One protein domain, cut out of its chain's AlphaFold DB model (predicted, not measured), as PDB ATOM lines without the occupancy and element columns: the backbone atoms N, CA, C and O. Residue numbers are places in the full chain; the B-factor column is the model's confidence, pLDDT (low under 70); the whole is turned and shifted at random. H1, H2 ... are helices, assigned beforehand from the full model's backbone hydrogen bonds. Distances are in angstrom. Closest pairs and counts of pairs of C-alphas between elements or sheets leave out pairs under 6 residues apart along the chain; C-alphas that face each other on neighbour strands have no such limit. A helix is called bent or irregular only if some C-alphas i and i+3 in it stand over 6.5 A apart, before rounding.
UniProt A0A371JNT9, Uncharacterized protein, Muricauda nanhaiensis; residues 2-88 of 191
ATOM      1  N   SER A   2      30.373 -66.791  -0.066       66.62
ATOM      2  CA  SER A   2      31.666 -67.297  -0.565       66.62
ATOM      3  C   SER A   2      31.496 -68.612  -1.344       66.62
ATOM      4  O   SER A   2      30.764 -69.502  -0.905       66.62
ATOM      5  N   LYS A   3      32.200 -68.750  -2.480       68.75
ATOM      6  CA  LYS A   3      32.253 -69.965  -3.326       68.75
ATOM      7  C   LYS A   3      32.548 -71.238  -2.518       68.75
ATOM      8  O   LYS A   3      32.049 -72.306  -2.855       68.75
ATOM      9  N   GLN A   4      33.318 -71.124  -1.433       70.44
ATOM     10  CA  GLN A   4      33.683 -72.259  -0.584       70.44
ATOM     11  C   GLN A   4      32.500 -72.784   0.248       70.44
ATOM     12  O   GLN A   4      32.345 -73.996   0.380       70.44
ATOM     13  N   ASN A   5      31.602 -71.905   0.707       68.75
ATOM     14  CA  ASN A   5      30.403 -72.315   1.452       68.75
ATOM     15  C   ASN A   5      29.384 -73.043   0.562       68.75
ATOM     16  O   ASN A   5      28.663 -73.917   1.037       68.75
ATOM     17  N   PHE A   6      29.339 -72.712  -0.731       72.69
ATOM     18  CA  PHE A   6      28.476 -73.390  -1.699       72.69
ATOM     19  C   PHE A   6      28.978 -74.807  -2.016       72.69
ATOM     20  O   PHE A   6      28.207 -75.762  -1.974       72.69
ATOM     21  N   ILE A   7      30.288 -74.962  -2.241       74.81
ATOM     22  CA  ILE A   7      30.911 -76.267  -2.523       74.81
ATOM     23  C   ILE A   7      30.798 -77.207  -1.316       74.81
ATOM     24  O   ILE A   7      30.519 -78.393  -1.486       74.81
ATOM     25  N   HIS A   8      30.969 -76.688  -0.097       74.94
ATOM     26  CA  HIS A   8      30.830 -77.495   1.114       74.94
ATOM     27  C   HIS A   8      29.397 -78.024   1.292       74.94
ATOM     28  O   HIS A   8      29.231 -79.219   1.519       74.94
ATOM     29  N   ARG A   9      28.372 -77.181   1.075       70.12
ATOM     30  CA  ARG A   9      26.956 -77.594   1.149       70.12
ATOM     31  C   ARG A   9      26.573 -78.642   0.103       70.12
ATOM     32  O   ARG A   9      25.840 -79.573   0.419       70.12
ATOM     33  N   ILE A  10      27.085 -78.523  -1.123       70.94
ATOM     34  CA  ILE A  10      26.864 -79.541  -2.163       70.94
ATOM     35  C   ILE A  10      27.498 -80.871  -1.745       70.94
ATOM     36  O   ILE A  10      26.872 -81.920  -1.865       70.94
ATOM     37  N   ARG A  11      28.722 -80.843  -1.207       69.06
ATOM     38  CA  ARG A  11      29.442 -82.060  -0.813       69.06
ATOM     39  C   ARG A  11      28.782 -82.770   0.376       69.06
ATOM     40  O   ARG A  11      28.739 -83.997   0.375       69.06
ATOM     41  N   THR A  12      28.236 -82.034   1.346       68.50
ATOM     42  CA  THR A  12      27.475 -82.621   2.462       68.50
ATOM     43  C   THR A  12      26.133 -83.195   2.002       68.50
ATOM     44  O   THR A  12      25.826 -84.326   2.354       68.50
ATOM     45  N   SER A  13      25.389 -82.509   1.121       59.09
ATOM     46  CA  SER A  13      24.139 -83.062   0.563       59.09
ATOM     47  C   SER A  13      24.349 -84.318  -0.288       59.09
ATOM     48  O   SER A  13      23.510 -85.211  -0.255       59.09
ATOM     49  N   ILE A  14      25.462 -84.420  -1.025       60.53
ATOM     50  CA  ILE A  14      25.798 -85.630  -1.796       60.53
ATOM     51  C   ILE A  14      26.140 -86.801  -0.862       60.53
ATOM     52  O   ILE A  14      25.771 -87.940  -1.140       60.53
ATOM     53  N   LYS A  15      26.833 -86.535   0.254       53.41
ATOM     54  CA  LYS A  15      27.240 -87.579   1.204       53.41
ATOM     55  C   LYS A  15      26.047 -88.139   1.993       53.41
ATOM     56  O   LYS A  15      25.921 -89.356   2.093       53.41
ATOM     57  N   ASP A  16      25.131 -87.273   2.429       57.84
ATOM     58  CA  ASP A  16      23.895 -87.679   3.119       57.84
ATOM     59  C   ASP A  16      22.915 -88.423   2.192       57.84
ATOM     60  O   ASP A  16      22.213 -89.339   2.625       57.84
ATOM     61  N   GLN A  17      22.889 -88.089   0.894       56.81
ATOM     62  CA  GLN A  17      22.129 -88.864  -0.094       56.81
ATOM     63  C   GLN A  17      22.690 -90.283  -0.276       56.81
ATOM     64  O   GLN A  17      21.912 -91.223  -0.425       56.81
ATOM     65  N   GLY A  18      24.012 -90.465  -0.198       56.03
ATOM     66  CA  GLY A  18      24.653 -91.775  -0.332       56.03
ATOM     67  C   GLY A  18      24.342 -92.739   0.819       56.03
ATOM     68  O   GLY A  18      23.981 -93.893   0.582       56.03
ATOM     69  N   GLU A  19      24.416 -92.286   2.073       55.28
ATOM     70  CA  GLU A  19      24.155 -93.151   3.239       55.28
ATOM     71  C   GLU A  19      22.674 -93.554   3.345       55.28
ATOM     72  O   GLU A  19      22.359 -94.727   3.570       55.28
ATOM     73  N   GLY A  20      21.755 -92.622   3.071       56.44
ATOM     74  CA  GLY A  20      20.317 -92.899   3.040       56.44
ATOM     75  C   GLY A  20      19.892 -93.850   1.915       56.44
ATOM     76  O   GLY A  20      18.919 -94.586   2.075       56.44
ATOM     77  N   GLU A  21      20.607 -93.877   0.787       59.91
ATOM     78  CA  GLU A  21      20.369 -94.843  -0.295       59.91
ATOM     79  C   GLU A  21      20.911 -96.244   0.029       59.91
ATOM     80  O   GLU A  21      20.328 -97.246  -0.396       59.91
ATOM     81  N   THR A  22      21.963 -96.330   0.850       64.06
ATOM     82  CA  THR A  22      22.643 -97.597   1.163       64.06
ATOM     83  C   THR A  22      21.781 -98.530   2.026       64.06
ATOM     84  O   THR A  22      21.797 -99.741   1.812       64.06
ATOM     85  N   ILE A  23      20.978 -97.991   2.955       67.75
ATOM     86  CA  ILE A  23      20.101 -98.783   3.851       67.75
ATOM     87  C   ILE A  23      18.735 -99.084   3.213       67.75
ATOM     88  O   ILE A  23      18.138-100.132   3.468       67.75
ATOM     89  N   LYS A  24      18.240 -98.199   2.341       75.88
ATOM     90  CA  LYS A  24      16.947 -98.393   1.664       75.88
ATOM     91  C   LYS A  24      16.986 -99.580   0.701       75.88
ATOM     92  O   LYS A  24      16.041-100.365   0.662       75.88
ATOM     93  N   SER A  25      18.104 -99.775   0.000       82.50
ATOM     94  CA  SER A  25      18.204-100.817  -1.026       82.50
ATOM     95  C   SER A  25      18.095-102.261  -0.487       82.50
ATOM     96  O   SER A  25      17.339-103.046  -1.072       82.50
ATOM     97  N   PRO A  26      18.753-102.656   0.627       91.56
ATOM     98  CA  PRO A  26      18.554-103.971   1.243       91.56
ATOM     99  C   PRO A  26      17.121-104.214   1.719       91.56
ATOM    100  O   PRO A  26      16.571-105.281   1.455       91.56
ATOM    101  N   PHE A  27      16.497-103.225   2.366       92.75
ATOM    102  CA  PHE A  27      15.124-103.351   2.860       92.75
ATOM    103  C   PHE A  27      14.115-103.499   1.712       92.75
ATOM    104  O   PHE A  27      13.286-104.406   1.727       92.75
ATOM    105  N   GLY A  28      14.247-102.682   0.662       92.56
ATOM    106  CA  GLY A  28      13.448-102.835  -0.555       92.56
ATOM    107  C   GLY A  28      13.649-104.195  -1.218       92.56
ATOM    108  O   GLY A  28      12.686-104.839  -1.625       92.56
ATOM    109  N   THR A  29      14.898-104.665  -1.290       94.12
ATOM    110  CA  THR A  29      15.234-105.989  -1.840       94.12
ATOM    111  C   THR A  29      14.543-107.104  -1.061       94.12
ATOM    112  O   THR A  29      13.950-107.989  -1.671       94.12
ATOM    113  N   PHE A  30      14.570-107.037   0.272       95.31
ATOM    114  CA  PHE A  30      13.868-107.984   1.130       95.31
ATOM    115  C   PHE A  30      12.360-107.985   0.860       95.31
ATOM    116  O   PHE A  30      11.804-109.048   0.615       95.31
ATOM    117  N   LEU A  31      11.715-106.814   0.827       95.69
ATOM    118  CA  LEU A  31      10.273-106.710   0.572       95.69
ATOM    119  C   LEU A  31       9.864-107.302  -0.785       95.69
ATOM    120  O   LEU A  31       8.858-108.000  -0.865       95.69
ATOM    121  N   VAL A  32      10.657-107.070  -1.835       95.94
ATOM    122  CA  VAL A  32      10.392-107.609  -3.181       95.94
ATOM    123  C   VAL A  32      10.585-109.125  -3.250       95.94
ATOM    124  O   VAL A  32       9.816-109.816  -3.911       95.94
ATOM    125  N   LEU A  33      11.595-109.675  -2.575       95.62
ATOM    126  CA  LEU A  33      11.744-111.132  -2.489       95.62
ATOM    127  C   LEU A  33      10.608-111.747  -1.666       95.62
ATOM    128  O   LEU A  33      10.025-112.760  -2.048       95.62
ATOM    129  N   PHE A  34      10.267-111.102  -0.551       95.19
ATOM    130  CA  PHE A  34       9.209-111.549   0.339       95.19
ATOM    131  C   PHE A  34       7.843-111.527  -0.350       95.19
ATOM    132  O   PHE A  34       7.064-112.454  -0.157       95.19
ATOM    133  N   SER A  35       7.568-110.555  -1.228       96.12
ATOM    134  CA  SER A  35       6.322-110.538  -2.000       96.12
ATOM    135  C   SER A  35       6.168-111.784  -2.878       96.12
ATOM    136  O   SER A  35       5.070-112.333  -2.972       96.12
ATOM    137  N   GLY A  36       7.253-112.265  -3.493       92.12
ATOM    138  CA  GLY A  36       7.236-113.502  -4.277       92.12
ATOM    139  C   GLY A  36       6.933-114.736  -3.422       92.12
ATOM    140  O   GLY A  36       6.158-115.588  -3.841       92.12
ATOM    141  N   ILE A  37       7.488-114.802  -2.208       91.94
ATOM    142  CA  ILE A  37       7.249-115.900  -1.256       91.94
ATOM    143  C   ILE A  37       5.807-115.885  -0.743       91.94
ATOM    144  O   ILE A  37       5.155-116.926  -0.726       91.94
ATOM    145  N   VAL A  38       5.298-114.710  -0.359       95.06
ATOM    146  CA  VAL A  38       3.927-114.542   0.149       95.06
ATOM    147  C   VAL A  38       2.911-115.097  -0.839       95.06
ATOM    148  O   VAL A  38       1.955-115.728  -0.407       95.06
ATOM    149  N   LEU A  39       3.143-114.938  -2.146       93.69
ATOM    150  CA  LEU A  39       2.257-115.446  -3.196       93.69
ATOM    151  C   LEU A  39       2.019-116.968  -3.122       93.69
ATOM    152  O   LEU A  39       0.979-117.427  -3.577       93.69
ATOM    153  N   TYR A  40       2.947-117.721  -2.526       90.69
ATOM    154  CA  TYR A  40       2.873-119.174  -2.331       90.69
ATOM    155  C   TYR A  40       2.518-119.584  -0.895       90.69
ATOM    156  O   TYR A  40       2.731-120.735  -0.510       90.69
ATOM    157  N   ALA A  41       2.012-118.661  -0.071       92.12
ATOM    158  CA  ALA A  41       1.661-118.949   1.318       92.12
ATOM    159  C   ALA A  41       0.651-120.102   1.456       92.12
ATOM    160  O   ALA A  41       0.754-120.883   2.398       92.12
ATOM    161  N   ASP A  42      -0.269-120.254   0.501       88.56
ATOM    162  CA  ASP A  42      -1.219-121.370   0.430       88.56
ATOM    163  C   ASP A  42      -0.494-122.721   0.322       88.56
ATOM    164  O   ASP A  42      -0.775-123.644   1.083       88.56
ATOM    165  N   LYS A  43       0.522-122.810  -0.543       88.81
ATOM    166  CA  LYS A  43       1.330-124.026  -0.727       88.81
ATOM    167  C   LYS A  43       2.243-124.320   0.446       88.81
ATOM    168  O   LYS A  43       2.529-125.481   0.708       88.81
ATOM    169  N   ILE A  44       2.690-123.294   1.168       89.75
ATOM    170  CA  ILE A  44       3.428-123.487   2.420       89.75
ATOM    171  C   ILE A  44       2.501-124.132   3.456       89.75
ATOM    172  O   ILE A  44       2.869-125.128   4.069       89.75
ATOM    173  N   VAL A  45       1.289-123.606   3.627       88.75
ATOM    174  CA  VAL A  45       0.302-124.154   4.570       88.75
ATOM    175  C   VAL A  45      -0.045-125.609   4.241       88.75
ATOM    176  O   VAL A  45      -0.047-126.442   5.149       88.75
ATOM    177  N   ASP A  46      -0.253-125.918   2.959       86.94
ATOM    178  CA  ASP A  46      -0.508-127.277   2.462       86.94
ATOM    179  C   ASP A  46       0.695-128.213   2.691       86.94
ATOM    180  O   ASP A  46       0.564-129.276   3.293       86.94
ATOM    181  N   TYR A  47       1.910-127.782   2.329       89.69
ATOM    182  CA  TYR A  47       3.136-128.574   2.493       89.69
ATOM    183  C   TYR A  47       3.404-128.982   3.950       89.69
ATOM    184  O   TYR A  47       3.847-130.101   4.217       89.69
ATOM    185  N   TRP A  48       3.130-128.085   4.900       90.25
ATOM    186  CA  TRP A  48       3.302-128.344   6.332       90.25
ATOM    187  C   TRP A  48       2.076-129.003   6.986       90.25
ATOM    188  O   TRP A  48       2.097-129.235   8.194       90.25
ATOM    189  N   ASN A  49       1.032-129.326   6.211       87.06
ATOM    190  CA  ASN A  49      -0.233-129.897   6.682       87.06
ATOM    191  C   ASN A  49      -0.823-129.130   7.875       87.06
ATOM    192  O   ASN A  49      -1.283-129.738   8.843       87.06
ATOM    193  N   ILE A  50      -0.774-127.796   7.846       84.81
ATOM    194  CA  ILE A  50      -1.282-126.979   8.954       84.81
ATOM    195  C   ILE A  50      -2.815-127.106   8.971       84.81
ATOM    196  O   ILE A  50      -3.468-126.659   8.024       84.81
ATOM    197  N   PRO A  51      -3.419-127.692  10.023       80.69
ATOM    198  CA  PRO A  51      -4.857-127.907  10.057       80.69
ATOM    199  C   PRO A  51      -5.566-126.579  10.335       80.69
ATOM    200  O   PRO A  51      -5.542-126.068  11.454       80.69
ATOM    201  N   ILE A  52      -6.209-126.016   9.315       80.38
ATOM    202  CA  ILE A  52      -7.052-124.828   9.459       80.38
ATOM    203  C   ILE A  52      -8.505-125.290   9.471       80.38
ATOM    204  O   ILE A  52      -9.101-125.545   8.430       80.38
ATOM    205  N   THR A  53      -9.078-125.400  10.664       77.94
ATOM    206  CA  THR A  53     -10.467-125.843  10.884       77.94
ATOM    207  C   THR A  53     -11.489-124.711  10.760       77.94
ATOM    208  O   THR A  53     -12.639-124.870  11.154       77.94
ATOM    209  N   TYR A  54     -11.069-123.541  10.282       78.81
ATOM    210  CA  TYR A  54     -11.941-122.380  10.176       78.81
ATOM    211  C   TYR A  54     -12.712-122.407   8.854       78.81
ATOM    212  O   TYR A  54     -12.112-122.362   7.778       78.81
ATOM    213  N   GLU A  55     -14.039-122.452   8.938       73.44
ATOM    214  CA  GLU A  55     -14.920-122.358   7.777       73.44
ATOM    215  C   GLU A  55     -15.146-120.890   7.408       73.44
ATOM    216  O   GLU A  55     -15.747-120.106   8.147       73.44
ATOM    217  N   PHE A  56     -14.647-120.498   6.239       77.56
ATOM    218  CA  PHE A  56     -14.862-119.166   5.699       77.56
ATOM    219  C   PHE A  56     -16.173-119.143   4.905       77.56
ATOM    220  O   PHE A  56     -16.292-119.820   3.894       77.56
ATOM    221  N   GLN A  57     -17.144-118.317   5.302       78.12
ATOM    222  CA  GLN A  57     -18.468-118.272   4.651       78.12
ATOM    223  C   GLN A  57     -18.430-117.975   3.137       78.12
ATOM    224  O   GLN A  57     -19.319-118.399   2.406       78.12
ATOM    225  N   TYR A  58     -17.415-117.241   2.669       82.06
ATOM    226  CA  TYR A  58     -17.266-116.828   1.267       82.06
ATOM    227  C   TYR A  58     -16.278-117.681   0.460       82.06
ATOM    228  O   TYR A  58     -16.187-117.510  -0.754       82.06
ATOM    229  N   TYR A  59     -15.518-118.564   1.112       83.56
ATOM    230  CA  TYR A  59     -14.447-119.325   0.470       83.56
ATOM    231  C   TYR A  59     -14.612-120.813   0.746       83.56
ATOM    232  O   TYR A  59     -14.781-121.227   1.885       83.56
ATOM    233  N   ASN A  60     -14.496-121.624  -0.307       80.44
ATOM    234  CA  ASN A  60     -14.733-123.068  -0.234       80.44
ATOM    235  C   ASN A  60     -13.805-123.794   0.755       80.44
ATOM    236  O   ASN A  60     -14.178-124.831   1.292       80.44
ATOM    237  N   ASN A  61     -12.591-123.283   0.969       84.00
ATOM    238  CA  ASN A  61     -11.637-123.803   1.942       84.00
ATOM    239  C   ASN A  61     -10.629-122.713   2.365       84.00
ATOM    240  O   ASN A  61     -10.531-121.644   1.751       84.00
ATOM    241  N   ALA A  62      -9.863-122.995   3.421       85.75
ATOM    242  CA  ALA A  62      -8.827-122.093   3.921       85.75
ATOM    243  C   ALA A  62      -7.693-121.853   2.907       85.75
ATOM    244  O   ALA A  62      -7.144-120.754   2.860       85.75
ATOM    245  N   GLU A  63      -7.367-122.846   2.075       85.81
ATOM    246  CA  GLU A  63      -6.337-122.731   1.034       85.81
ATOM    247  C   GLU A  63      -6.686-121.628   0.024       85.81
ATOM    248  O   GLU A  63      -5.875-120.739  -0.227       85.81
ATOM    249  N   VAL A  64      -7.920-121.627  -0.493       86.69
ATOM    250  CA  VAL A  64      -8.407-120.610  -1.434       86.69
ATOM    251  C   VAL A  64      -8.438-119.235  -0.773       86.69
ATOM    252  O   VAL A  64      -8.052-118.253  -1.405       86.69
ATOM    253  N   PHE A  65      -8.844-119.143   0.495       89.75
ATOM    254  CA  PHE A  65      -8.794-117.881   1.237       89.75
ATOM    255  C   PHE A  65      -7.363-117.326   1.319       89.75
ATOM    256  O   PHE A  65      -7.125-116.176   0.945       89.75
ATOM    257  N   ILE A  66      -6.401-118.151   1.747       91.31
ATOM    258  CA  ILE A  66      -4.989-117.757   1.852       91.31
ATOM    259  C   ILE A  66      -4.447-117.348   0.487       91.31
ATOM    260  O   ILE A  66      -3.771-116.326   0.393       91.31
ATOM    261  N   TRP A  67      -4.777-118.101  -0.563       91.06
ATOM    262  CA  TRP A  67      -4.376-117.800  -1.932       91.06
ATOM    263  C   TRP A  67      -4.916-116.445  -2.420       91.06
ATOM    264  O   TRP A  67      -4.174-115.650  -2.996       91.06
ATOM    265  N   VAL A  68      -6.184-116.117  -2.152       91.19
ATOM    266  CA  VAL A  68      -6.755-114.807  -2.522       91.19
ATOM    267  C   VAL A  68      -6.103-113.672  -1.726       91.19
ATOM    268  O   VAL A  68      -5.764-112.620  -2.286       91.19
ATOM    269  N   CYS A  69      -5.879-113.876  -0.427       92.69
ATOM    270  CA  CYS A  69      -5.183-112.906   0.410       92.69
ATOM    271  C   CYS A  69      -3.743-112.681  -0.067       92.69
ATOM    272  O   CYS A  69      -3.323-111.531  -0.211       92.69
ATOM    273  N   SER A  70      -2.994-113.742  -0.368       94.44
ATOM    274  CA  SER A  70      -1.616-113.635  -0.844       94.44
ATOM    275  C   SER A  70      -1.523-112.981  -2.220       94.44
ATOM    276  O   SER A  70      -0.656-112.127  -2.424       94.44
ATOM    277  N   ALA A  71      -2.449-113.296  -3.132       92.12
ATOM    278  CA  ALA A  71      -2.559-112.661  -4.444       92.12
ATOM    279  C   ALA A  71      -2.819-111.147  -4.354       92.12
ATOM    280  O   ALA A  71      -2.421-110.407  -5.251       92.12
ATOM    281  N   THR A  72      -3.425-110.679  -3.259       94.12
ATOM    282  CA  THR A  72      -3.686-109.254  -3.003       94.12
ATOM    283  C   THR A  72      -2.534-108.573  -2.256       94.12
ATOM    284  O   THR A  72      -2.126-107.467  -2.609       94.12
ATOM    285  N   VAL A  73      -1.972-109.223  -1.233       94.88
ATOM    286  CA  VAL A  73      -0.889-108.660  -0.408       94.88
ATOM    287  C   VAL A  73       0.434-108.612  -1.173       94.88
ATOM    288  O   VAL A  73       1.198-107.660  -1.015       94.88
ATOM    289  N   SER A  74       0.710-109.596  -2.032       96.00
ATOM    290  CA  SER A  74       1.962-109.662  -2.792       96.00
ATOM    291  C   SER A  74       2.189-108.432  -3.697       96.00
ATOM    292  O   SER A  74       3.235-107.792  -3.545       96.00
ATOM    293  N   PRO A  75       1.233-107.985  -4.544       93.88
ATOM    294  CA  PRO A  75       1.381-106.742  -5.305       93.88
ATOM    295  C   PRO A  75       1.632-105.507  -4.431       93.88
ATOM    296  O   PRO A  75       2.445-104.654  -4.788       93.88
ATOM    297  N   LEU A  76       0.968-105.407  -3.273       95.38
ATOM    298  CA  LEU A  76       1.140-104.280  -2.351       95.38
ATOM    299  C   LEU A  76       2.559-104.246  -1.769       95.38
ATOM    300  O   LEU A  76       3.191-103.188  -1.746       95.38
ATOM    301  N   LEU A  77       3.088-105.405  -1.365       94.88
ATOM    302  CA  LEU A  77       4.473-105.545  -0.910       94.88
ATOM    303  C   LEU A  77       5.476-105.228  -2.020       94.88
ATOM    304  O   LEU A  77       6.494-104.593  -1.755       94.88
ATOM    305  N   LEU A  78       5.182-105.623  -3.259       94.56
ATOM    306  CA  LEU A  78       6.032-105.337  -4.408       94.56
ATOM    307  C   LEU A  78       6.115-103.832  -4.687       94.56
ATOM    308  O   LEU A  78       7.215-103.309  -4.867       94.56
ATOM    309  N   ILE A  79       4.980-103.125  -4.674       94.06
ATOM    310  CA  ILE A  79       4.926-101.665  -4.860       94.06
ATOM    311  C   ILE A  79       5.672-100.957  -3.726       94.06
ATOM    312  O   ILE A  79       6.529-100.108  -3.987       94.06
ATOM    313  N   ALA A  80       5.396-101.339  -2.476       93.44
ATOM    314  CA  ALA A  80       6.066-100.773  -1.312       93.44
ATOM    315  C   ALA A  80       7.582-101.015  -1.363       93.44
ATOM    316  O   ALA A  80       8.362-100.085  -1.183       93.44
ATOM    317  N   GLY A  81       8.008-102.242  -1.674       92.75
ATOM    318  CA  GLY A  81       9.414-102.612  -1.813       92.75
ATOM    319  C   GLY A  81      10.116-101.853  -2.936       92.75
ATOM    320  O   GLY A  81      11.244-101.393  -2.752       92.75
ATOM    321  N   TYR A  82       9.439-101.646  -4.070       91.75
ATOM    322  CA  TYR A  82       9.986-100.915  -5.211       91.75
ATOM    323  C   TYR A  82      10.305 -99.447  -4.883       91.75
ATOM    324  O   TYR A  82      11.327 -98.930  -5.345       91.75
ATOM    325  N   TRP A  83       9.517 -98.788  -4.024       92.44
ATOM    326  CA  TRP A  83       9.807 -97.420  -3.561       92.44
ATOM    327  C   TRP A  83      11.146 -97.280  -2.827       92.44
ATOM    328  O   TRP A  83      11.742 -96.202  -2.840       92.44
ATOM    329  N   PHE A  84      11.671 -98.362  -2.253       91.50
ATOM    330  CA  PHE A  84      12.962 -98.365  -1.567       91.50
ATOM    331  C   PHE A  84      14.159 -98.667  -2.485       91.50
ATOM    332  O   PHE A  84      15.268 -98.858  -1.991       91.50
ATOM    333  N   ARG A  85      13.968 -98.670  -3.814       88.69
ATOM    334  CA  ARG A  85      15.019 -98.941  -4.818       88.69
ATOM    335  C   ARG A  85      15.721-100.294  -4.576       88.69
ATOM    336  O   ARG A  85      16.919-100.346  -4.272       88.69
ATOM    337  N   PRO A  86      14.973-101.403  -4.698       91.75
ATOM    338  CA  PRO A  86      15.516-102.745  -4.541       91.75
ATOM    339  C   PRO A  86      16.597-103.007  -5.593       91.75
ATOM    340  O   PRO A  86      16.612-102.396  -6.666       91.75
ATOM    341  N   LYS A  87      17.487-103.962  -5.324       91.00
ATOM    342  CA  LYS A  87      18.437-104.428  -6.337       91.00
ATOM    343  C   LYS A  87      17.669-105.067  -7.497       91.00
ATOM    344  O   LYS A  87      16.761-105.860  -7.272       91.00
ATOM    345  N   SER A  88      18.066-104.786  -8.738       86.25
ATOM    346  CA  SER A  88      17.335-105.233  -9.937       86.25
ATOM    347  C   SER A  88      17.139-106.749 -10.024       86.25
ATOM    348  O   SER A  88      16.131-107.199 -10.557       86.25
TER     349      SER A  88
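Overview. This is residues 2 to 88 of the 191 residues of an uncharacterized protein of Muricauda nanhaiensis (UniProt A0A371JNT9). Picture a long helix, H1, whose first part, residues 3 to 20, sticks out alone as an arm, while its last part lies side by side with H3, which runs back the opposite way. Short H2 follows H1 and also packs on H3, and a loop of residues 48 to 61 makes the turn at the end away from the arm. The printed part has 87 residues with three named helices, in the order H1, H2, H3, and no named strand; the class is all helix. The whole is extended, with a radius of gyration of the C-alphas of 21.5 A, and the C-alphas span 73 by 24 by 19 A.

Along the chain. Begin at Ser 2 and go on to C-alpha 3 at (32.253, -69.965, -3.326), where H1 begins. H1 holds residues 3 to 38 and measures 52.9 A from first to last C-alpha, ending at (3.927, -114.542, 0.149). Near residue 24 you will find a kink of 27 degrees; H1 is neither bent nor irregular, but only just: C-alphas 23 and 26 are 6.0 A apart. After a tight link of 2 residues comes H2, residues 41 to 47. Then look for Ala 62, where H3 begins; it holds residues 62 to 83, is 31.8 A long, and ends with C-alpha 83 at (9.807, -97.420, -3.561). H3 has a kink of 25 degrees near residue 73; it too is neither bent nor irregular, but only just, with C-alphas 72 and 75 at 6.1 A.

Arrangement. Look first at H1 and H3: they touch, with residues 27 to 38 of H1 alone, and their closest C-alphas are those of Gly 28 and Gly 81, 4.2 A apart. They run opposite ways at a shallow tilt of 14 degrees. H1 and H2 meet only through their link. H2 touches H3, which takes part with residues 63 to 70 alone; the closest C-alphas are those of Asp 42 and Trp 67, 5.3 A apart. H2 and H3 run opposite ways at a steep tilt of 46 degrees. In the backbone of H2 every O i to N i+4 pair is within hydrogen-bond range; in H1 it is 27 of 32 and in H3 16 of 18.

Size, cuts and confidence. The outline is a rod, and its two C-alphas farthest apart are those of Ser 2 and Thr 53, 73.0 A. Residues 2 to 20 stand free; without them the body spans 45 by 23 by 15 A. The printed part has no cut, and the link from H2 to H3, of 14 residues, is long. The mean pLDDT of the printed part is 83.1; look for values under 70 at residues 2 to 3, residue 5 and residues 11 to 23.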